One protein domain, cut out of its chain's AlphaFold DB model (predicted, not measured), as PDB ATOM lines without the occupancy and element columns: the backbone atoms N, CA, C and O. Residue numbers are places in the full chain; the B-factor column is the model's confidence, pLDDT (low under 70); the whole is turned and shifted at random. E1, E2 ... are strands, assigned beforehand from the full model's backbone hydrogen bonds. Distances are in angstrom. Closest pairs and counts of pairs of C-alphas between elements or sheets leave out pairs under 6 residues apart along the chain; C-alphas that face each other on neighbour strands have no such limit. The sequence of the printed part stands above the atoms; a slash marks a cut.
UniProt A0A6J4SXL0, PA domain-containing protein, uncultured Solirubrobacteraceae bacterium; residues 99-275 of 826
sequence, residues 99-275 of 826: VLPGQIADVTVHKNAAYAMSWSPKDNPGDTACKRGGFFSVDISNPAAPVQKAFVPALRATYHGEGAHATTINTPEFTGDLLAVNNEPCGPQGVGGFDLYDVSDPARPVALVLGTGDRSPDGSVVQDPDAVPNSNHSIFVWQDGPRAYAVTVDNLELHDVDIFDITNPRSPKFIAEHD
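Overview. This is residues 99 to 275 of the 826 residues of the protein "PA domain-containing protein" of uncultured Solirubrobacteraceae bacterium (UniProt A0A6J4SXL0). Three twisted sheets of four strands each stand side by side like three blades of an open propeller, a fan and not a closed ring. The edge strands E1, E5 and E9 come together along one side of the fan, and the blades spread from there towards E4, E8 and E12; the blade E5 to E8 is in the middle, and loops reach out from the blades at one end. The printed part has 177 residues with no named helix and twelve named strands, E1 to E12 in chain order, in antiparallel sheets ordered E1 - E2 - E3 - E4, E5 - E6 - E7 - E8 and E9 - E10 - E11 - E12. The class is all strand, though under half of the residues, 81 of 177, are in named strands. The whole is compact, with a radius of gyration of the C-alphas of 15.8 A, and flat, spanning 48 by 44 by 23 A.

Along the chain. One sheet holds E5, residues 164 to 170, 19.0 A from first to last C-alpha; E6, residues 175 to 182, 21.6 A; E7, residues 194 to 198; and E8, residues 206 to 212. Another holds E9, residues 232 to 240, the longest strand at 23.5 A; E10, residues 243 to 250, 22.7 A; E11, residues 257 to 261; and E12, residues 269 to 274. The sheet that comes first in the chain holds E1, residues 104 to 110, 18.2 A; E2, residues 113 to 118; E3, residues 134 to 139; and E4, residues 147 to 153, 18.1 A. E1 begins at C-alpha 104 (122.469, 152.615, 194.951), E5 at C-alpha 164 (134.815, 154.025, 193.264), and E12 ends at C-alpha 274 (150.655, 141.858, 200.070).

Arrangement. The sheet E5 to E8 is strongly twisted and a meander, each strand the antiparallel neighbour of the one before; E5 and E6, E6 and E7, and E7 and E8 are hairpins. N 167 and O 178 are 2.9 A apart, N 179 and O 197 2.9 A, and N 198 and O 206 2.8 A, within hydrogen-bond range. The sheets form a stack of sheets, face to face in turn. The sheets E5 to E8 and E9 to E12 face each other at 9.5 A centre to centre, their strands at 16 degrees. The closest C-alphas of E5 and E9 are those of His 165 and Phe 236, 5.9 A apart. The sheet E9 to E12 is a second meander, with N 238 and O 245 at 3.0 A, N 248 and O 258 at 2.8 A, and N 261 and O 269 at 2.8 A. The sheets E1 to E4 and E5 to E8 face each other at 10.7 A, their strands at 30 degrees. The closest C-alphas of E1 and E5 are those of Thr 108 and His 165, 5.6 A apart. E1 and E6 are near each other, with 7 pairs of C-alphas within 10 A, and E1 and E9 are apart. E1 to E4 is a third meander, with N 115 and O 108 at 2.9 A, N 136 and O 116 at 2.8 A, and N 137 and O 150 at 3.0 A.

Size, cuts and confidence. The two C-alphas farthest apart, those of Ala 144 and Val 222, are 49.4 A apart. The printed part has no cut. The long links are E2 to E3, E6 to E7 and E8 to E9. A short antiparallel pairing joins residues 158 to 159 with residues 184 to 185. The mean pLDDT of the printed part is 90.4, and residues 120 to 129, 219 and 252 to 254 are under 70.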
ATOM      1  N   VAL A  99     114.336 153.592 191.321       89.06
ATOM      2  CA  VAL A  99     115.376 152.930 192.113       89.06
ATOM      3  C   VAL A  99     114.711 151.874 193.000       89.06
ATOM      4  O   VAL A  99     113.603 152.072 193.504       89.06
ATOM      5  N   LEU A 100     115.314 150.686 193.069       87.12
ATOM      6  CA  LEU A 100     114.868 149.648 193.998       87.12
ATOM      7  C   LEU A 100     115.477 149.910 195.377       87.12
ATOM      8  O   LEU A 100     116.597 150.414 195.425       87.12
ATOM      9  N   PRO A 101     114.805 149.492 196.462       83.75
ATOM     10  CA  PRO A 101     115.419 149.442 197.779       83.75
ATOM     11  C   PRO A 101     116.814 148.815 197.748       83.75
ATOM     12  O   PRO A 101     117.002 147.780 197.097       83.75
ATOM     13  N   GLY A 102     117.762 149.465 198.412       82.56
ATOM     14  CA  GLY A 102     119.159 149.074 198.530       82.56
ATOM     15  C   GLY A 102     120.020 149.350 197.296       82.56
ATOM     16  O   GLY A 102     121.228 149.290 197.415       82.56
ATOM     17  N   GLN A 103     119.458 149.638 196.118       89.38
ATOM     18  CA  GLN A 103     120.165 149.527 194.831       89.38
ATOM     19  C   GLN A 103     121.374 150.460 194.658       89.38
ATOM     20  O   GLN A 103     122.307 150.105 193.946       89.38
ATOM     21  N   ILE A 104     121.347 151.685 195.167       93.31
ATOM     22  CA  ILE A 104     122.469 152.615 194.951       93.31
ATOM     23  C   ILE A 104     123.562 152.302 195.970       93.31
ATOM     24  O   ILE A 104     123.239 152.037 197.117       93.31
ATOM     25  N   ALA A 105     124.824 152.311 195.551       93.12
ATOM     26  CA  ALA A 105     125.969 152.115 196.440       93.12
ATOM     27  C   ALA A 105     126.804 153.394 196.518       93.12
ATOM     28  O   ALA A 105     126.233 154.491 196.525       93.12
ATOM     29  N   ASP A 106     128.123 153.275 196.576       93.94
ATOM     30  CA  ASP A 106     129.006 154.400 196.824       93.94
ATOM     31  C   ASP A 106     128.997 155.457 195.693       93.94
ATOM     32  O   ASP A 106     128.491 155.236 194.580       93.94
ATOM     33  N   VAL A 107     129.489 156.661 195.982       97.88
ATOM     34  CA  VAL A 107     129.591 157.782 195.054       97.88
ATOM     35  C   VAL A 107     130.970 158.414 195.110       97.88
ATOM     36  O   VAL A 107     131.423 158.839 196.153       97.88
ATOM     37  N   THR A 108     131.562 158.647 193.936       98.25
ATOM     38  CA  THR A 108     132.742 159.514 193.810       98.25
ATOM     39  C   THR A 108     132.415 160.783 193.027       98.25
ATOM     40  O   THR A 108     131.617 160.774 192.072       98.25
ATOM     41  N   VAL A 109     133.042 161.903 193.400       98.00
ATOM     42  CA  VAL A 109     132.873 163.197 192.725       98.00
ATOM     43  C   VAL A 109     134.184 163.672 192.111       98.00
ATOM     44  O   VAL A 109     135.184 163.876 192.787       98.00
ATOM     45  N   HIS A 110     134.155 163.988 190.813       97.75
ATOM     46  CA  HIS A 110     135.289 164.624 190.140       97.75
ATOM     47  C   HIS A 110     134.842 165.797 189.280       97.75
ATOM     48  O   HIS A 110     134.003 165.679 188.379       97.75
ATOM     49  N   LYS A 111     135.433 166.967 189.543       95.88
ATOM     50  CA  LYS A 111     135.042 168.248 188.932       95.88
ATOM     51  C   LYS A 111     133.533 168.481 189.105       95.88
ATOM     52  O   LYS A 111     133.070 168.597 190.228       95.88
ATOM     53  N   ASN A 112     132.780 168.566 188.006       96.44
ATOM     54  CA  ASN A 112     131.337 168.829 187.992       96.44
ATOM     55  C   ASN A 112     130.513 167.571 187.671       96.44
ATOM     56  O   ASN A 112     129.409 167.684 187.129       96.44
ATOM     57  N   ALA A 113     131.054 166.383 187.935       98.38
ATOM     58  CA  ALA A 113     130.354 165.122 187.750       98.38
ATOM     59  C   ALA A 113     130.389 164.285 189.031       98.38
ATOM     60  O   ALA A 113     131.407 164.248 189.716       98.38
ATOM     61  N   ALA A 114     129.279 163.606 189.308       98.62
ATOM     62  CA  ALA A 114     129.185 162.551 190.307       98.62
ATOM     63  C   ALA A 114     128.981 161.206 189.597       98.62
ATOM     64  O   ALA A 114     128.255 161.131 188.593       98.62
ATOM     65  N   TYR A 115     129.612 160.159 190.114       98.69
ATOM     66  CA  TYR A 115     129.484 158.793 189.622       98.69
ATOM     67  C   TYR A 115     128.982 157.927 190.769       98.69
ATOM     68  O   TYR A 115     129.741 157.647 191.685       98.69
ATOM     69  N   ALA A 116     127.706 157.549 190.726       98.00
ATOM     70  CA  ALA A 116     127.084 156.726 191.761       98.00
ATOM     71  C   ALA A 116     127.027 155.272 191.294       98.00
ATOM     72  O   ALA A 116     126.504 154.989 190.204       98.00
ATOM     73  N   MET A 117     127.574 154.372 192.097       96.50
ATOM     74  CA  MET A 117     127.557 152.942 191.852       96.50
ATOM     75  C   MET A 117     126.145 152.392 192.042       96.50
ATOM     76  O   MET A 117     125.282 152.978 192.698       96.50
ATOM     77  N   SER A 118     125.868 151.289 191.363       92.00
ATOM     78  CA  SER A 118     124.568 150.635 191.362       92.00
ATOM     79  C   SER A 118     124.791 149.174 191.695       92.00
ATOM     80  O   SER A 118     125.192 148.376 190.841       92.00
ATOM     81  N   TRP A 119     124.514 148.869 192.949       76.75
ATOM     82  CA  TRP A 119     124.532 147.563 193.564       76.75
ATOM     83  C   TRP A 119     123.221 146.815 193.299       76.75
ATOM     84  O   TRP A 119     122.174 147.366 192.939       76.75
ATOM     85  N   SER A 120     123.293 145.496 193.394       65.56
ATOM     86  CA  SER A 120     122.116 144.639 193.345       65.56
ATOM     87  C   SER A 120     122.468 143.343 194.056       65.56
ATOM     88  O   SER A 120     123.119 142.495 193.436       65.56
ATOM     89  N   PRO A 121     121.997 143.127 195.293       56.47
ATOM     90  CA  PRO A 121     122.254 141.877 195.969       56.47
ATOM     91  C   PRO A 121     121.524 140.771 195.210       56.47
ATOM     92  O   PRO A 121     120.463 140.986 194.603       56.47
ATOM     93  N   LYS A 122     122.100 139.566 195.234       49.81
ATOM     94  CA  LYS A 122     121.544 138.366 194.580       49.81
ATOM     95  C   LYS A 122     120.082 138.112 194.971       49.81
ATOM     96  O   LYS A 122     119.313 137.588 194.156       49.81
ATOM     97  N   ASP A 123     119.717 138.533 196.179       49.50
ATOM     98  CA  ASP A 123     118.426 138.287 196.805       49.50
ATOM     99  C   ASP A 123     117.424 139.429 196.642       49.50
ATOM    100  O   ASP A 123     116.263 139.254 197.022       49.50
ATOM    101  N   ASN A 124     117.794 140.541 195.985       58.69
ATOM    102  CA  ASN A 124     116.814 141.565 195.642       58.69
ATOM    103  C   ASN A 124     115.793 140.950 194.665       58.69
ATOM    104  O   ASN A 124     116.119 140.660 193.501       58.69
ATOM    105  N   PRO A 125     114.524 140.762 195.076       53.81
ATOM    106  CA  PRO A 125     113.531 140.077 194.254       53.81
ATOM    107  C   PRO A 125     113.221 140.842 192.955       53.81
ATOM    108  O   PRO A 125     112.611 140.278 192.038       53.81
ATOM    109  N   GLY A 126     113.630 142.115 192.866       56.72
ATOM    110  CA  GLY A 126     113.523 142.962 191.684       56.72
ATOM    111  C   GLY A 126     114.646 142.795 190.653       56.72
ATOM    112  O   GLY A 126     114.429 143.170 189.495       56.72
ATOM    113  N   ASP A 127     115.797 142.205 191.008       62.69
ATOM    114  CA  ASP A 127     116.935 142.043 190.092       62.69
ATOM    115  C   ASP A 127     117.860 140.842 190.387       62.69
ATOM    116  O   ASP A 127     119.063 140.957 190.594       62.69
ATOM    117  N   THR A 128     117.307 139.636 190.260       61.47
ATOM    118  CA  THR A 128     117.981 138.349 190.539       61.47
ATOM    119  C   THR A 128     119.187 137.981 189.642       61.47
ATOM    120  O   THR A 128     119.578 136.815 189.572       61.47
ATOM    121  N   ALA A 129     119.730 138.915 188.855       69.06
ATOM    122  CA  ALA A 129     120.874 138.668 187.969       69.06
ATOM    123  C   ALA A 129     121.782 139.896 187.754       69.06
ATOM    124  O   ALA A 129     122.481 139.934 186.734       69.06
ATOM    125  N   CYS A 130     121.718 140.894 188.643       80.31
ATOM    126  CA  CYS A 130     122.483 142.150 188.572       80.31
ATOM    127  C   CYS A 130     122.379 142.837 187.217       80.31
ATOM    128  O   CYS A 130     123.365 143.232 186.597       80.31
ATOM    129  N   LYS A 131     121.160 142.940 186.688       84.56
ATOM    130  CA  LYS A 131     120.912 143.671 185.441       84.56
ATOM    131  C   LYS A 131     121.008 145.179 185.640       84.56
ATOM    132  O   LYS A 131     121.178 145.883 184.646       84.56
ATOM    133  N   ARG A 132     120.842 145.642 186.876       89.81
ATOM    134  CA  ARG A 132     120.989 147.014 187.351       89.81
ATOM    135  C   ARG A 132     122.401 147.297 187.871       89.81
ATOM    136  O   ARG A 132     122.660 148.436 188.223       89.81
ATOM    137  N   GLY A 133     123.306 146.312 187.846       90.88
ATOM    138  CA  GLY A 133     124.724 146.492 188.160       90.88
ATOM    139  C   GLY A 133     125.408 147.462 187.195       90.88
ATOM    140  O   GLY A 133     125.228 147.351 185.974       90.88
ATOM    141  N   GLY A 134     126.181 148.414 187.711       94.75
ATOM    142  CA  GLY A 134     126.887 149.417 186.910       94.75
ATOM    143  C   GLY A 134     127.069 150.728 187.657       94.75
ATOM    144  O   GLY A 134     127.007 150.747 188.877       94.75
ATOM    145  N   PHE A 135     127.254 151.826 186.927       97.75
ATOM    146  CA  PHE A 135     127.293 153.162 187.523       97.75
ATOM    147  C   PHE A 135     126.467 154.175 186.734       97.75
ATOM    148  O   PHE A 135     126.342 154.123 185.502       97.75
ATOM    149  N   PHE A 136     125.918 155.141 187.459       98.31
ATOM    150  CA  PHE A 136     125.261 156.320 186.923       98.31
ATOM    151  C   PHE A 136     126.258 157.468 186.851       98.31
ATOM    152  O   PHE A 136     126.937 157.755 187.826       98.31
ATOM    153  N   SER A 137     126.312 158.168 185.717       98.56
ATOM    154  CA  SER A 137     127.049 159.430 185.623       98.56
ATOM    155  C   SER A 137     126.076 160.600 185.644       98.56
ATOM    156  O   SER A 137     125.129 160.649 184.847       98.56
ATOM    157  N   VAL A 138     126.317 161.539 186.552       98.75
ATOM    158  CA  VAL A 138     125.459 162.687 186.833       98.75
ATOM    159  C   VAL A 138     126.265 163.966 186.665       98.75
ATOM    160  O   VAL A 138     127.354 164.108 187.202       98.75
ATOM    161  N   ASP A 139     125.715 164.919 185.923       98.44
ATOM    162  CA  ASP A 139     126.240 166.280 185.845       98.44
ATOM    163  C   ASP A 139     125.675 167.103 186.994       98.44
ATOM    164  O   ASP A 139     124.454 167.265 187.109       98.44
ATOM    165  N   ILE A 140     126.582 167.618 187.815       98.25
ATOM    166  CA  ILE A 140     126.290 168.431 188.996       98.25
ATOM    167  C   ILE A 140     126.764 169.881 188.821       98.25
ATOM    168  O   ILE A 140     126.796 170.639 189.782       98.25
ATOM    169  N   SER A 141     127.078 170.317 187.591       96.88
ATOM    170  CA  SER A 141     127.472 171.712 187.308       96.88
ATOM    171  C   SER A 141     126.401 172.747 187.679       96.88
ATOM    172  O   SER A 141     126.720 173.916 187.917       96.88
ATOM    173  N   ASN A 142     125.135 172.323 187.726       97.12
ATOM    174  CA  ASN A 142     124.050 173.030 188.395       97.12
ATOM    175  C   ASN A 142     123.519 172.152 189.544       97.12
ATOM    176  O   ASN A 142     122.621 171.339 189.308       97.12
ATOM    177  N   PRO A 143     124.033 172.308 190.774       96.94
ATOM    178  CA  PRO A 143     123.704 171.419 191.888       96.94
ATOM    179  C   PRO A 143     122.234 171.493 192.320       96.94
ATOM    180  O   PRO A 143     121.728 170.556 192.926       96.94
ATOM    181  N   ALA A 144     121.512 172.566 191.975       97.69
ATOM    182  CA  ALA A 144     120.075 172.678 192.237       97.69
ATOM    183  C   ALA A 144     119.203 171.906 191.228       97.69
ATOM    184  O   ALA A 144     118.006 171.718 191.443       97.69
ATOM    185  N   ALA A 145     119.782 171.475 190.105       97.88
ATOM    186  CA  ALA A 145     119.107 170.668 189.093       97.88
ATOM    187  C   ALA A 145     120.089 169.655 188.472       97.88
ATOM    188  O   ALA A 145     120.413 169.779 187.285       97.88
ATOM    189  N   PRO A 146     120.581 168.679 189.259       98.19
ATOM    190  CA  PRO A 146     121.469 167.629 188.769       98.19
ATOM    191  C   PRO A 146     120.814 166.831 187.636       98.19
ATOM    192  O   PRO A 146     119.604 166.590 187.637       98.19
ATOM    193  N   VAL A 147     121.615 166.409 186.654       98.25
ATOM    194  CA  VAL A 147     121.114 165.717 185.456       98.25
ATOM    195  C   VAL A 147     121.855 164.412 185.236       98.25
ATOM    196  O   VAL A 147     123.053 164.411 184.951       98.25
ATOM    197  N   GLN A 148     121.122 163.298 185.251       98.25
ATOM    198  CA  GLN A 148     121.664 162.006 184.841       98.25
ATOM    199  C   GLN A 148     122.059 162.061 183.358       98.25
ATOM    200  O   GLN A 148     121.226 162.335 182.489       98.25
ATOM    201  N   LYS A 149     123.329 161.796 183.049       98.00
ATOM    202  CA  LYS A 149     123.851 161.805 181.677       98.00
ATOM    203  C   LYS A 149     123.947 160.417 181.073       98.00
ATOM    204  O   LYS A 149     123.662 160.249 179.886       98.00
ATOM    205  N   ALA A 150     124.356 159.441 181.874       97.75
ATOM    206  CA  ALA A 150     124.586 158.082 181.417       97.75
ATOM    207  C   ALA A 150     124.297 157.062 182.521       97.75
ATOM    208  O   ALA A 150     124.298 157.382 183.706       97.75
ATOM    209  N   PHE A 151     124.066 155.828 182.087       97.69
ATOM    210  CA  PHE A 151     124.225 154.632 182.901       97.69
ATOM    211  C   PHE A 151     125.142 153.688 182.125       97.69
ATOM    212  O   PHE A 151     124.893 153.423 180.939       97.69
ATOM    213  N   VAL A 152     126.204 153.219 182.770       97.62
ATOM    214  CA  VAL A 152     127.158 152.271 182.199       97.62
ATOM    215  C   VAL A 152     126.989 150.952 182.946       97.62
ATOM    216  O   VAL A 152     127.257 150.911 184.140       97.62
ATOM    217  N   PRO A 153     126.507 149.888 182.281       95.00
ATOM    218  CA  PRO A 153     126.318 148.606 182.942       95.00
ATOM    219  C   PRO A 153     127.668 147.971 183.278       95.00
ATOM    220  O   PRO A 153     128.574 147.989 182.435       95.00
ATOM    221  N   ALA A 154     127.733 147.334 184.442       93.31
ATOM    222  CA  ALA A 154     128.829 146.458 184.827       93.31
ATOM    223  C   ALA A 154     128.905 145.232 183.897       93.31
ATOM    224  O   ALA A 154     128.043 144.978 183.033       93.31
ATOM    225  N   LEU A 155     129.956 144.431 184.076       92.19
ATOM    226  CA  LEU A 155     130.049 143.129 183.433       92.19
ATOM    227  C   LEU A 155     128.878 142.217 183.836       92.19
ATOM    228  O   LEU A 155     128.125 142.438 184.780       92.19
ATOM    229  N   ARG A 156     128.648 141.182 183.027       88.00
ATOM    230  CA  ARG A 156     127.493 140.304 183.219       88.00
ATOM    231  C   ARG A 156     127.589 139.591 184.568       88.00
ATOM    232  O   ARG A 156     128.550 138.864 184.764       88.00
ATOM    233  N   ALA A 157     126.507 139.642 185.350       86.56
ATOM    234  CA  ALA A 157     126.439 139.029 186.680       86.56
ATOM    235  C   ALA A 157     127.517 139.574 187.633       86.56
ATOM    236  O   ALA A 157     128.049 138.827 188.449       86.56
ATOM    237  N   THR A 158     127.815 140.862 187.487       87.75
ATOM    238  CA  THR A 158     128.727 141.653 188.308       87.75
ATOM    239  C   THR A 158     128.021 142.964 188.661       87.75
ATOM    240  O   THR A 158     127.167 143.420 187.891       87.75
ATOM    241  N   TYR A 159     128.364 143.567 189.793       90.06
ATOM    242  CA  TYR A 159     127.998 144.941 190.141       90.06
ATOM    243  C   TYR A 159     129.241 145.740 190.567       90.06
ATOM    244  O   TYR A 159     130.303 145.154 190.778       90.06
ATOM    245  N   HIS A 160     129.091 147.065 190.643       92.69
ATOM    246  CA  HIS A 160     130.037 147.959 191.319       92.69
ATOM    247  C   HIS A 160     129.407 148.319 192.668       92.69
ATOM    248  O   HIS A 160     128.197 148.582 192.700       92.69
ATOM    249  N   GLY A 161     130.184 148.230 193.740       86.06
ATOM    250  CA  GLY A 161     129.733 148.387 195.121       86.06
ATOM    251  C   GLY A 161     130.374 149.618 195.743       86.06
ATOM    252  O   GLY A 161     130.054 150.734 195.334       86.06
ATOM    253  N   GLU A 162     131.265 149.374 196.699       82.81
ATOM    254  CA  GLU A 162     131.971 150.382 197.493       82.81
ATOM    255  C   GLU A 162     133.140 151.030 196.744       82.81
ATOM    256  O   GLU A 162     133.262 152.243 196.714       82.81
ATOM    257  N   GLY A 163     133.963 150.260 196.026       82.25
ATOM    258  CA  GLY A 163     135.132 150.830 195.356       82.25
ATOM    259  C   GLY A 163     134.818 151.728 194.162       82.25
ATOM    260  O   GLY A 163     134.675 151.229 193.040       82.25
ATOM    261  N   ALA A 164     134.842 153.050 194.349       94.69
ATOM    262  CA  ALA A 164     134.815 154.025 193.264       94.69
ATOM    263  C   ALA A 164     135.763 155.210 193.494       94.69
ATOM    264  O   ALA A 164     135.671 155.932 194.474       94.69
ATOM    265  N   HIS A 165     136.623 155.514 192.515       98.19
ATOM    266  CA  HIS A 165     137.472 156.710 192.581       98.19
ATOM    267  C   HIS A 165     137.645 157.350 191.200       98.19
ATOM    268  O   HIS A 165     138.105 156.719 190.239       98.19
ATOM    269  N   ALA A 166     137.284 158.633 191.091       98.25
ATOM    270  CA  ALA A 166     137.517 159.453 189.909       98.25
ATOM    271  C   ALA A 166     138.624 160.504 190.118       98.25
ATOM    272  O   ALA A 166     138.589 161.296 191.051       98.25
ATOM    273  N   THR A 167     139.593 160.570 189.199       98.31
ATOM    274  CA  THR A 167     140.697 161.541 189.271       98.31
ATOM    275  C   THR A 167     141.262 161.899 187.895       98.31
ATOM    276  O   THR A 167     141.065 161.192 186.907       98.31
ATOM    277  N   THR A 168     141.994 163.011 187.788       98.50
ATOM    278  CA  THR A 168     142.722 163.348 186.553       98.50
ATOM    279  C   THR A 168     144.064 162.622 186.523       98.50
ATOM    280  O   THR A 168     144.916 162.856 187.377       98.50
ATOM    281  N   ILE A 169     144.297 161.826 185.477       98.31
ATOM    282  CA  ILE A 169     145.581 161.169 185.214       98.31
ATOM    283  C   ILE A 169     146.274 161.834 184.026       98.31
ATOM    284  O   ILE A 169     145.670 162.112 182.988       98.31
ATOM    285  N   ASN A 170     147.573 162.073 184.174       98.19
ATOM    286  CA  ASN A 170     148.449 162.603 183.142       98.19
ATOM    287  C   ASN A 170     149.782 161.844 183.125       98.19
ATOM    288  O   ASN A 170     150.754 162.240 183.773       98.19
ATOM    289  N   THR A 171     149.822 160.759 182.362       98.44
ATOM    290  CA  THR A 171     150.998 159.919 182.120       98.44
ATOM    291  C   THR A 171     151.411 160.009 180.644       98.44
ATOM    292  O   THR A 171     150.655 160.506 179.807       98.44
ATOM    293  N   PRO A 172     152.588 159.485 180.258       97.81
ATOM    294  CA  PRO A 172     152.974 159.407 178.846       97.81
ATOM    295  C   PRO A 172     152.021 158.586 177.952       97.81
ATOM    296  O   PRO A 172     152.053 158.744 176.733       97.81
ATOM    297  N   GLU A 173     151.198 157.707 178.533       97.94
ATOM    298  CA  GLU A 173     150.323 156.761 177.818       97.94
ATOM    299  C   GLU A 173     148.831 157.159 177.880       97.94
ATOM    300  O   GLU A 173     148.000 156.651 177.113       97.94
ATOM    301  N   PHE A 174     148.466 158.068 178.792       98.25
ATOM    302  CA  PHE A 174     147.097 158.533 178.980       98.25
ATOM    303  C   PHE A 174     147.042 159.927 179.616       98.25
ATOM    304  O   PHE A 174     147.673 160.188 180.635       98.25
ATOM    305  N   THR A 175     146.208 160.795 179.048       98.25
ATOM    306  CA  THR A 175     145.830 162.077 179.649       98.25
ATOM    307  C   THR A 175     144.314 162.193 179.591       98.25
ATOM    308  O   THR A 175     143.749 162.157 178.496       98.25
ATOM    309  N   GLY A 176     143.670 162.339 180.744       98.19
ATOM    310  CA  GLY A 176     142.219 162.443 180.846       98.19
ATOM    311  C   GLY A 176     141.729 162.304 182.283       98.19
ATOM    312  O   GLY A 176     142.523 162.167 183.213       98.19
ATOM    313  N   ASP A 177     140.414 162.337 182.448       98.75
ATOM    314  CA  ASP A 177     139.764 161.991 183.707       98.75
ATOM    315  C   ASP A 177     139.484 160.490 183.719       98.75
ATOM    316  O   ASP A 177     138.841 159.962 182.812       98.75
ATOM    317  N   LEU A 178     140.024 159.800 184.717       98.88
ATOM    318  CA  LEU A 178     139.889 158.370 184.928       98.88
ATOM    319  C   LEU A 178     138.841 158.132 186.015       98.88
ATOM    320  O   LEU A 178     138.903 158.779 187.053       98.88
ATOM    321  N   LEU A 179     137.927 157.196 185.789       98.88
ATOM    322  CA  LEU A 179     137.104 156.575 186.824       98.88
ATOM    323  C   LEU A 179     137.547 155.118 186.960       98.88
ATOM    324  O   LEU A 179     137.601 154.404 185.952       98.88
ATOM    325  N   ALA A 180     137.855 154.705 188.181       98.69
ATOM    326  CA  ALA A 180     138.103 153.324 188.562       98.69
ATOM    327  C   ALA A 180     136.936 152.819 189.415       98.69
ATOM    328  O   ALA A 180     136.441 153.572 190.250       98.69
ATOM    329  N   VAL A 181     136.490 151.587 189.161       97.94
ATOM    330  CA  VAL A 181     135.393 150.947 189.904       97.94
ATOM    331  C   VAL A 181     135.685 149.469 190.156       97.94
ATOM    332  O   VAL A 181     136.244 148.802 189.278       97.94
ATOM    333  N   ASN A 182     135.302 148.967 191.329       94.94
ATOM    334  CA  ASN A 182     135.432 147.563 191.719       94.94
ATOM    335  C   ASN A 182     134.425 146.669 190.973       94.94
ATOM    336  O   ASN A 182     133.444 147.146 190.405       94.94
ATOM    337  N   ASN A 183     134.650 145.359 190.950       92.88
ATOM    338  CA  ASN A 183     133.732 144.380 190.379       92.88
ATOM    339  C   ASN A 183     133.509 143.228 191.357       92.88
ATOM    340  O   ASN A 183     134.417 142.433 191.614       92.88
ATOM    341  N   GLU A 184     132.254 143.032 191.748       87.75
ATOM    342  CA  GLU A 184     131.855 141.909 192.595       87.75
ATOM    343  C   GLU A 184     130.919 140.946 191.853       87.75
ATOM    344  O   GLU A 184     129.879 141.350 191.310       87.75
ATOM    345  N   PRO A 185     131.274 139.650 191.757       86.25
ATOM    346  CA  PRO A 185     130.446 138.642 191.111       86.25
ATOM    347  C   PRO A 185     129.166 138.332 191.895       86.25
ATOM    348  O   PRO A 185     129.170 137.663 192.925       86.25
ATOM    349  N   CYS A 186     128.013 138.608 191.296       77.75
ATOM    350  CA  CYS A 186     126.727 138.208 191.861       77.75
ATOM    351  C   CYS A 186     126.225 136.842 191.359       77.75
ATOM    352  O   CYS A 186     125.047 136.492 191.434       77.75
ATOM    353  N   GLY A 187     127.115 136.008 190.830       74.88
ATOM    354  CA  GLY A 187     126.783 134.638 190.465       74.88
ATOM    355  C   GLY A 187     127.915 133.936 189.728       74.88
ATOM    356  O   GLY A 187     128.920 134.554 189.391       74.88
ATOM    357  N   PRO A 188     127.738 132.655 189.357       74.62
ATOM    358  CA  PRO A 188     128.803 131.815 188.790       74.62
ATOM    359  C   PRO A 188     129.278 132.243 187.388       74.62
ATOM    360  O   PRO A 188     130.054 131.542 186.745       74.62
ATOM    361  N   GLN A 189     128.730 133.331 186.846       82.62
ATOM    362  CA  GLN A 189     129.112 133.905 185.555       82.62
ATOM    363  C   GLN A 189     129.686 135.315 185.689       82.62
ATOM    364  O   GLN A 189     129.999 135.903 184.651       82.62
ATOM    365  N   GLY A 190     129.759 135.837 186.915       85.69
ATOM    366  CA  GLY A 190     130.358 137.124 187.215       85.69
ATOM    367  C   GLY A 190     131.864 137.095 187.014       85.69
ATOM    368  O   GLY A 190     132.493 136.038 186.947       85.69
ATOM    369  N   VAL A 191     132.407 138.288 186.847       89.88
ATOM    370  CA  VAL A 191     133.834 138.562 186.704       89.88
ATOM    371  C   VAL A 191     134.176 139.590 187.767       89.88
ATOM    372  O   VAL A 191     133.460 140.588 187.839       89.88
ATOM    373  N   GLY A 192     135.201 139.325 188.578       91.31
ATOM    374  CA  GLY A 192     135.666 140.268 189.587       91.31
ATOM    375  C   GLY A 192     136.724 141.244 189.055       91.31
ATOM    376  O   GLY A 192     136.733 141.571 187.858       91.31
ATOM    377  N   GLY A 193     137.629 141.690 189.923       94.31
ATOM    378  CA  GLY A 193     138.646 142.702 189.637       94.31
ATOM    379  C   GLY A 193     138.060 144.111 189.556       94.31
ATOM    380  O   GLY A 193     137.196 144.482 190.325       94.31
ATOM    381  N   PHE A 194     138.474 144.904 188.583       97.44
ATOM    382  CA  PHE A 194     138.057 146.287 188.411       97.44
ATOM    383  C   PHE A 194     137.909 146.655 186.933       97.44
ATOM    384  O   PHE A 194     138.442 146.002 186.019       97.44
ATOM    385  N   ASP A 195     137.194 147.754 186.711       98.25
ATOM    386  CA  ASP A 195     137.013 148.396 185.417       98.25
ATOM    387  C   ASP A 195     137.601 149.818 185.458       98.25
ATOM    388  O   ASP A 195     137.485 150.528 186.454       98.25
ATOM    389  N   LEU A 196     138.226 150.259 184.355       98.75
ATOM    390  CA  LEU A 196     138.702 151.641 184.211       98.75
ATOM    391  C   LEU A 196     138.029 152.321 183.023       98.75
ATOM    392  O   LEU A 196     138.007 151.784 181.908       98.75
ATOM    393  N   TYR A 197     137.568 153.550 183.230       98.88
ATOM    394  CA  TYR A 197     136.891 154.363 182.227       98.88
ATOM    395  C   TYR A 197     137.563 155.725 182.075       98.88
ATOM    396  O   TYR A 197     137.915 156.373 183.051       98.88
ATOM    397  N   ASP A 198     137.692 156.197 180.838       98.81
ATOM    398  CA  ASP A 198     137.903 157.613 180.553       98.81
ATOM    399  C   ASP A 198     136.548 158.318 180.638       98.81
ATOM    400  O   ASP A 198     135.641 158.061 179.837       98.81
ATOM    401  N   VAL A 199     136.417 159.181 181.635       98.69
ATOM    402  CA  VAL A 199     135.210 159.944 181.956       98.69
ATOM    403  C   VAL A 199     135.391 161.442 181.717       98.69
ATOM    404  O   VAL A 199     134.591 162.241 182.199       98.69
ATOM    405  N   SER A 200     136.382 161.829 180.902       98.50
ATOM    406  CA  SER A 200     136.603 163.230 180.495       98.50
ATOM    407  C   SER A 200     135.359 163.866 179.851       98.50
ATOM    408  O   SER A 200     135.190 165.085 179.872       98.50
ATOM    409  N   ASP A 201     134.482 163.042 179.266       98.00
ATOM    410  CA  ASP A 201     133.099 163.391 178.929       98.00
ATOM    411  C   ASP A 201     132.147 162.520 179.777       98.00
ATOM    412  O   ASP A 201     131.905 161.363 179.411       98.00
ATOM    413  N   PRO A 202     131.567 163.041 180.879       96.81
ATOM    414  CA  PRO A 202     130.684 162.263 181.754       96.81
ATOM    415  C   PRO A 202     129.402 161.795 181.046       96.81
ATOM    416  O   PRO A 202     128.769 160.829 181.462       96.81
ATOM    417  N   ALA A 203     129.017 162.413 179.922       98.00
ATOM    418  CA  ALA A 203     127.890 161.928 179.132       98.00
ATOM    419  C   ALA A 203     128.233 160.734 178.242       98.00
ATOM    420  O   ALA A 203     127.334 160.089 177.688       98.00
ATOM    421  N   ARG A 204     129.523 160.450 178.055       97.94
ATOM    422  CA  ARG A 204     130.009 159.381 177.188       97.94
ATOM    423  C   ARG A 204     131.252 158.693 177.772       97.94
ATOM    424  O   ARG A 204     132.277 158.691 177.087       97.94
ATOM    425  N   PRO A 205     131.158 158.050 178.954       98.38
ATOM    426  CA  PRO A 205     132.260 157.259 179.494       98.38
ATOM    427  C   PRO A 205     132.788 156.245 178.472       98.38
ATOM    428  O   PRO A 205     132.013 155.572 177.778       98.38
ATOM    429  N   VAL A 206     134.109 156.129 178.369       98.50
ATOM    430  CA  VAL A 206     134.785 155.213 177.446       98.50
ATOM    431  C   VAL A 206     135.571 154.187 178.243       98.50
ATOM    432  O   VAL A 206     136.554 154.527 178.886       98.50
ATOM    433  N   ALA A 207     135.185 152.915 178.148       98.62
ATOM    434  CA  ALA A 207     135.944 151.828 178.761       98.62
ATOM    435  C   ALA A 207     137.387 151.790 178.226       98.62
ATOM    436  O   ALA A 207     137.611 151.723 177.011       98.62
ATOM    437  N   LEU A 208     138.351 151.815 179.143       98.69
ATOM    438  CA  LEU A 208     139.780 151.649 178.883       98.69
ATOM    439  C   LEU A 208     140.185 150.189 179.083       98.69
ATOM    440  O   LEU A 208     140.875 149.629 178.228       98.69
ATOM    441  N   VAL A 209     139.689 149.569 180.154       98.19
ATOM    442  CA  VAL A 209     139.817 148.139 180.446       98.19
ATOM    443  C   VAL A 209     138.596 147.672 181.239       98.19
ATOM    444  O   VAL A 209     137.971 148.484 181.912       98.19
ATOM    445  N   LEU A 210     138.238 146.392 181.112       97.25
ATOM    446  CA  LEU A 210     137.135 145.772 181.850       97.25
ATOM    447  C   LEU A 210     137.566 144.392 182.371       97.25
ATOM    448  O   LEU A 210     138.184 143.639 181.607       97.25
ATOM    449  N   GLY A 211     137.212 144.047 183.607       94.31
ATOM    450  CA  GLY A 211     137.464 142.750 184.240       94.31
ATOM    451  C   GLY A 211     138.953 142.419 184.336       94.31
ATOM    452  O   GLY A 211     139.385 141.327 183.942       94.31
ATOM    453  N   THR A 212     139.760 143.401 184.738       94.75
ATOM    454  CA  THR A 212     141.171 143.200 185.103       94.75
ATOM    455  C   THR A 212     141.282 143.152 186.612       94.75
ATOM    456  O   THR A 212     140.622 143.925 187.266       94.75
ATOM    457  N   GLY A 213     142.078 142.252 187.158       92.88
ATOM    458  CA  GLY A 213     142.218 142.041 188.596       92.88
ATOM    459  C   GLY A 213     143.107 140.831 188.815       92.88
ATOM    460  O   GLY A 213     143.590 140.274 187.812       92.88
ATOM    461  N   ASP A 214     143.307 140.441 190.067       89.62
ATOM    462  CA  ASP A 214     144.138 139.291 190.361       89.62
ATOM    463  C   ASP A 214     143.494 137.979 189.905       89.62
ATOM    464  O   ASP A 214     142.282 137.792 189.950       89.62
ATOM    465  N   ARG A 215     144.322 137.113 189.327       89.06
ATOM    466  CA  ARG A 215     143.980 135.796 188.769       89.06
ATOM    467  C   ARG A 215     144.959 134.748 189.258       89.06
ATOM    468  O   ARG A 215     145.189 133.746 188.566       89.06
ATOM    469  N   SER A 216     145.683 135.070 190.305       80.25
ATOM    470  CA  SER A 216     146.718 134.222 190.807       80.25
ATOM    471  C   SER A 216     146.162 133.261 191.846       80.25
ATOM    472  O   SER A 216     144.977 133.293 192.164       80.25
ATOM    473  N   PRO A 217     146.951 132.265 192.254       77.62
ATOM    474  CA  PRO A 217     146.788 131.678 193.569       77.62
ATOM    475  C   PRO A 217     147.363 132.622 194.631       77.62
ATOM    476  O   PRO A 217     148.471 133.110 194.419       77.62
ATOM    477  N   ASP A 218     146.691 132.704 195.777       73.69
ATOM    478  CA  ASP A 218     147.102 133.413 196.998       73.69
ATOM    479  C   ASP A 218     148.626 133.453 197.224       73.69
ATOM    480  O   ASP A 218     149.310 132.414 197.265       73.69
ATOM    481  N   GLY A 219     149.153 134.672 197.350       69.00
ATOM    482  CA  GLY A 219     150.559 134.981 197.604       69.00
ATOM    483  C   GLY A 219     151.459 134.920 196.365       69.00
ATOM    484  O   GLY A 219     152.681 134.735 196.482       69.00
ATOM    485  N   SER A 220     150.911 135.024 195.152       74.44
ATOM    486  CA  SER A 220     151.685 134.938 193.913       74.44
ATOM    487  C   SER A 220     151.263 135.955 192.856       74.44
ATOM    488  O   SER A 220     150.360 135.740 192.079       74.44
ATOM    489  N   VAL A 221     152.157 136.867 192.483       78.50
ATOM    490  CA  VAL A 221     151.915 137.761 191.326       78.50
ATOM    491  C   VAL A 221     151.851 137.094 189.925       78.50
ATOM    492  O   VAL A 221     151.735 137.774 188.897       78.50
ATOM    493  N   VAL A 222     151.978 135.765 189.818       82.44
ATOM    494  CA  VAL A 222     151.890 135.014 188.551       82.44
ATOM    495  C   VAL A 222     150.436 134.711 188.182       82.44
ATOM    496  O   VAL A 222     149.819 133.778 188.681       82.44
ATOM    497  N   GLN A 223     149.933 135.451 187.198       83.12
ATOM    498  CA  GLN A 223     148.558 135.348 186.702       83.12
ATOM    499  C   GLN A 223     148.262 134.020 185.982       83.12
ATOM    500  O   GLN A 223     148.942 133.687 185.000       83.12
ATOM    501  N   ASP A 224     147.189 133.321 186.372       84.31
ATOM    502  CA  ASP A 224     146.637 132.206 185.596       84.31
ATOM    503  C   ASP A 224     145.804 132.750 184.410       84.31
ATOM    504  O   ASP A 224     144.779 133.416 184.593       84.31
ATOM    505  N   PRO A 225     146.205 132.490 183.149       80.88
ATOM    506  CA  PRO A 225     145.472 132.974 181.981       80.88
ATOM    507  C   PRO A 225     144.086 132.334 181.797       80.88
ATOM    508  O   PRO A 225     143.290 132.870 181.016       80.88
ATOM    509  N   ASP A 226     143.817 131.196 182.439       81.19
ATOM    510  CA  ASP A 226     142.543 130.477 182.376       81.19
ATOM    511  C   ASP A 226     141.609 130.819 183.561       81.19
ATOM    512  O   ASP A 226     140.416 130.501 183.491       81.19
ATOM    513  N   ALA A 227     142.108 131.512 184.592       82.06
ATOM    514  CA  ALA A 227     141.319 131.978 185.729       82.06
ATOM    515  C   ALA A 227     140.519 133.260 185.420       82.06
ATOM    516  O   ALA A 227     140.854 134.069 184.542       82.06
ATOM    517  N   VAL A 228     139.406 133.415 186.139       86.75
ATOM    518  CA  VAL A 228     138.611 134.648 186.186       86.75
ATOM    519  C   VAL A 228     139.153 135.481 187.344       86.75
ATOM    520  O   VAL A 228     139.466 134.868 188.358       86.75
ATOM    521  N   PRO A 229     139.252 136.817 187.208       90.00
ATOM    522  CA  PRO A 229     139.657 137.652 188.320       90.00
ATOM    523  C   PRO A 229     138.851 137.408 189.593       90.00
ATOM    524  O   PRO A 229     137.626 137.225 189.499       90.00
ATOM    525  N   ASN A 230     139.541 137.454 190.726       87.31
ATOM    526  CA  ASN A 230     138.966 137.354 192.059       87.31
ATOM    527  C   ASN A 230     137.972 138.490 192.329       87.31
ATOM    528  O   ASN A 230     137.976 139.518 191.644       87.31
ATOM    529  N   SER A 231     137.047 138.261 193.264       87.62
ATOM    530  CA  SER A 231     136.062 139.277 193.656       87.62
ATOM    531  C   SER A 231     136.781 140.457 194.300       87.62
ATOM    532  O   SER A 231     137.710 140.241 195.065       87.62
ATOM    533  N   ASN A 232     136.371 141.682 193.979       89.50
ATOM    534  CA  ASN A 232     137.097 142.875 194.393       89.50
ATOM    535  C   ASN A 232     136.174 143.878 195.067       89.50
ATOM    536  O   ASN A 232     135.167 144.258 194.464       89.50
ATOM    537  N   HIS A 233     136.525 144.310 196.270       89.81
ATOM    538  CA  HIS A 233     135.615 145.075 197.115       89.81
ATOM    539  C   HIS A 233     135.770 146.591 196.967       89.81
ATOM    540  O   HIS A 233     134.826 147.276 196.578       89.81
ATOM    541  N   SER A 234     136.992 147.100 197.145       93.25
ATOM    542  CA  SER A 234     137.319 148.517 196.973       93.25
ATOM    543  C   SER A 234     138.490 148.750 196.007       93.25
ATOM    544  O   SER A 234     139.266 147.839 195.698       93.25
ATOM    545  N   ILE A 235     138.602 149.978 195.485       96.88
ATOM    546  CA  ILE A 235     139.681 150.423 194.595       96.88
ATOM    547  C   ILE A 235     140.034 151.896 194.805       96.88
ATOM    548  O   ILE A 235     139.187 152.781 194.710       96.88
ATOM    549  N   PHE A 236     141.334 152.183 194.901       98.19
ATOM    550  CA  PHE A 236     141.849 153.548 194.954       98.19
ATOM    551  C   PHE A 236     142.969 153.787 193.936       98.19
ATOM    552  O   PHE A 236     143.874 152.970 193.758       98.19
ATOM    553  N   VAL A 237     142.947 154.947 193.270       98.44
ATOM    554  CA  VAL A 237     143.941 155.343 192.262       98.44
ATOM    555  C   VAL A 237     144.816 156.495 192.744       98.44
ATOM    556  O   VAL A 237     144.324 157.501 193.245       98.44
ATOM    557  N   TRP A 238     146.123 156.421 192.476       98.19
ATOM    558  CA  TRP A 238     147.028 157.559 192.659       98.19
ATOM    559  C   TRP A 238     148.047 157.697 191.526       98.19
ATOM    560  O   TRP A 238     148.390 156.743 190.823       98.19
ATOM    561  N   GLN A 239     148.570 158.914 191.352       97.81
ATOM    562  CA  GLN A 239     149.643 159.213 190.404       97.81
ATOM    563  C   GLN A 239     150.894 159.725 191.126       97.81
ATOM    564  O   GLN A 239     150.842 160.713 191.860       97.81
ATOM    565  N   ASP A 240     152.047 159.114 190.840       96.88
ATOM    566  CA  ASP A 240     153.365 159.587 191.266       96.88
ATOM    567  C   ASP A 240     154.258 159.904 190.058       96.88
ATOM    568  O   ASP A 240     154.754 159.026 189.344       96.88
ATOM    569  N   GLY A 241     154.446 161.200 189.794       95.62
ATOM    570  CA  GLY A 241     155.211 161.669 188.642       95.62
ATOM    571  C   GLY A 241     154.629 161.137 187.322       95.62
ATOM    572  O   GLY A 241     153.460 161.391 187.041       95.62
ATOM    573  N   PRO A 242     155.412 160.432 186.481       97.38
ATOM    574  CA  PRO A 242     154.939 159.911 185.198       97.38
ATOM    575  C   PRO A 242     154.194 158.571 185.305       97.38
ATOM    576  O   PRO A 242     153.840 158.017 184.263       97.38
ATOM    577  N   ARG A 243     154.014 158.016 186.514       98.19
ATOM    578  CA  ARG A 243     153.406 156.698 186.745       98.19
ATOM    579  C   ARG A 243     152.109 156.827 187.523       98.19
ATOM    580  O   ARG A 243     151.992 157.703 188.373       98.19
ATOM    581  N   ALA A 244     151.170 155.938 187.241       98.50
ATOM    582  CA  ALA A 244     149.909 155.838 187.962       98.50
ATOM    583  C   ALA A 244     149.695 154.400 188.432       98.50
ATOM    584  O   ALA A 244     150.132 153.458 187.760       98.50
ATOM    585  N   TYR A 245     149.029 154.252 189.568       98.75
ATOM    586  CA  TYR A 245     148.801 152.980 190.237       98.75
ATOM    587  C   TYR A 245     147.352 152.874 190.711       98.75
ATOM    588  O   TYR A 245     146.695 153.895 190.915       98.75
ATOM    589  N   ALA A 246     146.879 151.642 190.848       98.31
ATOM    590  CA  ALA A 246     145.632 151.310 191.519       98.31
ATOM    591  C   ALA A 246     145.936 150.275 192.600       98.31
ATOM    592  O   ALA A 246     146.701 149.348 192.331       98.31
ATOM    593  N   VAL A 247     145.364 150.452 193.783       97.75
ATOM    594  CA  VAL A 247     145.321 149.445 194.844       97.75
ATOM    595  C   VAL A 247     143.886 148.964 194.947       97.75
ATOM    596  O   VAL A 247     142.971 149.758 194.730       97.75
ATOM    597  N   THR A 248     143.698 147.678 195.193       95.12
ATOM    598  CA  THR A 248     142.380 147.068 195.262       95.12
ATOM    599  C   THR A 248     142.306 146.066 196.402       95.12
ATOM    600  O   THR A 248     143.337 145.496 196.739       95.12
ATOM    601  N   VAL A 249     141.106 145.833 196.929       89.56
ATOM    602  CA  VAL A 249     140.851 144.798 197.944       89.56
ATOM    603  C   VAL A 249     140.398 143.507 197.283       89.56
ATOM    604  O   VAL A 249     139.369 143.506 196.602       89.56
ATOM    605  N   ASP A 250     141.134 142.419 197.491       81.56
ATOM    606  CA  ASP A 250     140.689 141.071 197.129       81.56
ATOM    607  C   ASP A 250     139.837 140.453 198.251       81.56
ATOM    608  O   ASP A 250     140.264 140.352 199.394       81.56
ATOM    609  N   ASN A 251     138.626 140.001 197.917       70.44
ATOM    610  CA  ASN A 251     137.715 139.347 198.864       70.44
ATOM    611  C   ASN A 251     138.054 137.868 199.129       70.44
ATOM    612  O   ASN A 251     137.454 137.227 199.994       70.44
ATOM    613  N   LEU A 252     138.911 137.252 198.314       65.69
ATOM    614  CA  LEU A 252     139.075 135.801 198.297       65.69
ATOM    615  C   LEU A 252     140.334 135.291 198.986       65.69
ATOM    616  O   LEU A 252     140.358 134.122 199.376       65.69
ATOM    617  N   GLU A 253     141.366 136.111 199.083       69.00
ATOM    618  CA  GLU A 253     142.720 135.675 199.419       69.00
ATOM    619  C   GLU A 253     143.235 136.387 200.667       69.00
ATOM    620  O   GLU A 253     142.652 137.369 201.113       69.00
ATOM    621  N   LEU A 254     144.290 135.838 201.273       66.69
ATOM    622  CA  LEU A 254     144.890 136.426 202.474       66.69
ATOM    623  C   LEU A 254     145.813 137.582 202.139       66.69
ATOM    624  O   LEU A 254     145.922 138.543 202.895       66.69
ATOM    625  N   HIS A 255     146.465 137.491 200.985       80.00
ATOM    626  CA  HIS A 255     147.210 138.597 200.420       80.00
ATOM    627  C   HIS A 255     146.246 139.545 199.696       80.00
ATOM    628  O   HIS A 255     146.219 139.641 198.475       80.00
ATOM    629  N   ASP A 256     145.433 140.233 200.485       79.50
ATOM    630  CA  ASP A 256     144.288 141.032 200.048       79.50
ATOM    631  C   ASP A 256     144.640 142.428 199.501       79.50
ATOM    632  O   ASP A 256     143.792 143.063 198.865       79.50
ATOM    633  N   VAL A 257     145.892 142.885 199.666       92.25
ATOM    634  CA  VAL A 257     146.381 144.172 199.141       92.25
ATOM    635  C   VAL A 257     146.994 144.031 197.751       92.25
ATOM    636  O   VAL A 257     148.217 143.947 197.561       92.25
ATOM    637  N   ASP A 258     146.133 144.126 196.751       94.00
ATOM    638  CA  ASP A 258     146.484 144.024 195.343       94.00
ATOM    639  C   ASP A 258     146.908 145.364 194.741       94.00
ATOM    640  O   ASP A 258     146.165 146.343 194.786       94.00
ATOM    641  N   ILE A 259     148.074 145.434 194.082       96.94
ATOM    642  CA  ILE A 259     148.540 146.673 193.438       96.94
ATOM    643  C   ILE A 259     148.863 146.481 191.955       96.94
ATOM    644  O   ILE A 259     149.662 145.636 191.536       96.94
ATOM    645  N   PHE A 260     148.321 147.391 191.144       98.06
ATOM    646  CA  PHE A 260     148.491 147.463 189.700       98.06
ATOM    647  C   PHE A 260     149.229 148.737 189.269       98.06
ATOM    648  O   PHE A 260     148.930 149.843 189.708       98.06
ATOM    649  N   ASP A 261     150.162 148.611 188.321       98.38
ATOM    650  CA  ASP A 261     150.662 149.742 187.532       98.38
ATOM    651  C   ASP A 261     149.664 150.024 186.401       98.38
ATOM    652  O   ASP A 261     149.539 149.240 185.452       98.38
ATOM    653  N   ILE A 262     148.974 151.158 186.505       98.62
ATOM    654  CA  ILE A 262     147.989 151.646 185.536       98.62
ATOM    655  C   ILE A 262     148.520 152.837 184.731       98.62
ATOM    656  O   ILE A 262     147.740 153.587 184.148       98.62
ATOM    657  N   THR A 263     149.847 153.014 184.644       98.69
ATOM    658  CA  THR A 263     150.464 154.093 183.848       98.69
ATOM    659  C   THR A 263     149.896 154.120 182.428       98.69
ATOM    660  O   THR A 263     149.637 155.192 181.883       98.69
ATOM    661  N   ASN A 264     149.649 152.935 181.856       98.44
ATOM    662  CA  ASN A 264     148.742 152.756 180.730       98.44
ATOM    663  C   ASN A 264     147.441 152.088 181.221       98.44
ATOM    664  O   ASN A 264     147.399 150.859 181.314       98.44
ATOM    665  N   PRO A 265     146.355 152.846 181.450       98.31
ATOM    666  CA  PRO A 265     145.107 152.296 181.986       98.31
ATOM    667  C   PRO A 265     144.382 151.354 181.008       98.31
ATOM    668  O   PRO A 265     143.427 150.684 181.378       98.31
ATOM    669  N   ARG A 266     144.831 151.252 179.746       98.44
ATOM    670  CA  ARG A 266     144.312 150.267 178.771       98.44
ATOM    671  C   ARG A 266     145.006 148.911 178.862       98.44
ATOM    672  O   ARG A 266     144.626 147.975 178.161       98.44
ATOM    673  N   SER A 267     146.077 148.827 179.644       97.56
ATOM    674  CA  SER A 267     146.848 147.610 179.867       97.56
ATOM    675  C   SER A 267     147.487 147.637 181.262       97.56
ATOM    676  O   SER A 267     148.724 147.679 181.336       97.56
ATOM    677  N   PRO A 268     146.685 147.611 182.348       97.69
ATOM    678  CA  PRO A 268     147.215 147.496 183.701       97.69
ATOM    679  C   PRO A 268     148.150 146.298 183.846       97.69
ATOM    680  O   PRO A 268     148.012 145.288 183.147       97.69
ATOM    681  N   LYS A 269     149.114 146.410 184.755       96.25
ATOM    682  CA  LYS A 269     150.033 145.322 185.094       96.25
ATOM    683  C   LYS A 269     149.929 145.049 186.577       96.25
ATOM    684  O   LYS A 269     150.136 145.979 187.344       96.25
ATOM    685  N   PHE A 270     149.677 143.806 186.960       95.12
ATOM    686  CA  PHE A 270     149.780 143.394 188.354       95.12
ATOM    687  C   PHE A 270     151.243 143.461 188.794       95.12
ATOM    688  O   PHE A 270     152.128 142.989 188.065       95.12
ATOM    689  N   ILE A 271     151.526 144.158 189.896       95.25
ATOM    690  CA  ILE A 271     152.903 144.449 190.305       95.25
ATOM    691  C   ILE A 271     153.257 143.987 191.708       95.25
ATOM    692  O   ILE A 271     154.458 143.819 191.949       95.25
ATOM    693  N   ALA A 272     152.271 143.842 192.586       93.31
ATOM    694  CA  ALA A 272     152.446 143.426 193.962       93.31
ATOM    695  C   ALA A 272     151.115 142.934 194.530       93.31
ATOM    696  O   ALA A 272     150.068 143.388 194.081       93.31
ATOM    697  N   GLU A 273     151.233 142.066 195.515       91.00
ATOM    698  CA  GLU A 273     150.180 141.424 196.288       91.00
ATOM    699  C   GLU A 273     150.786 141.312 197.689       91.00
ATOM    700  O   GLU A 273     151.939 140.867 197.808       91.00
ATOM    701  N   HIS A 274     150.113 141.829 198.713       92.31
ATOM    702  CA  HIS A 274     150.655 141.858 200.070       92.31
ATOM    703  C   HIS A 274     149.625 141.365 201.075       92.31
ATOM    704  O   HIS A 274     148.472 141.763 201.010       92.31
ATOM    705  N   ASP A 275     150.096 140.593 202.049       89.62
ATOM    706  CA  ASP A 275     149.404 140.317 203.306       89.62
ATOM    707  C   ASP A 275     150.016 141.241 204.374       89.62
ATOM    708  O   ASP A 275     151.228 141.200 204.642       89.62
TER     709      ASP A 275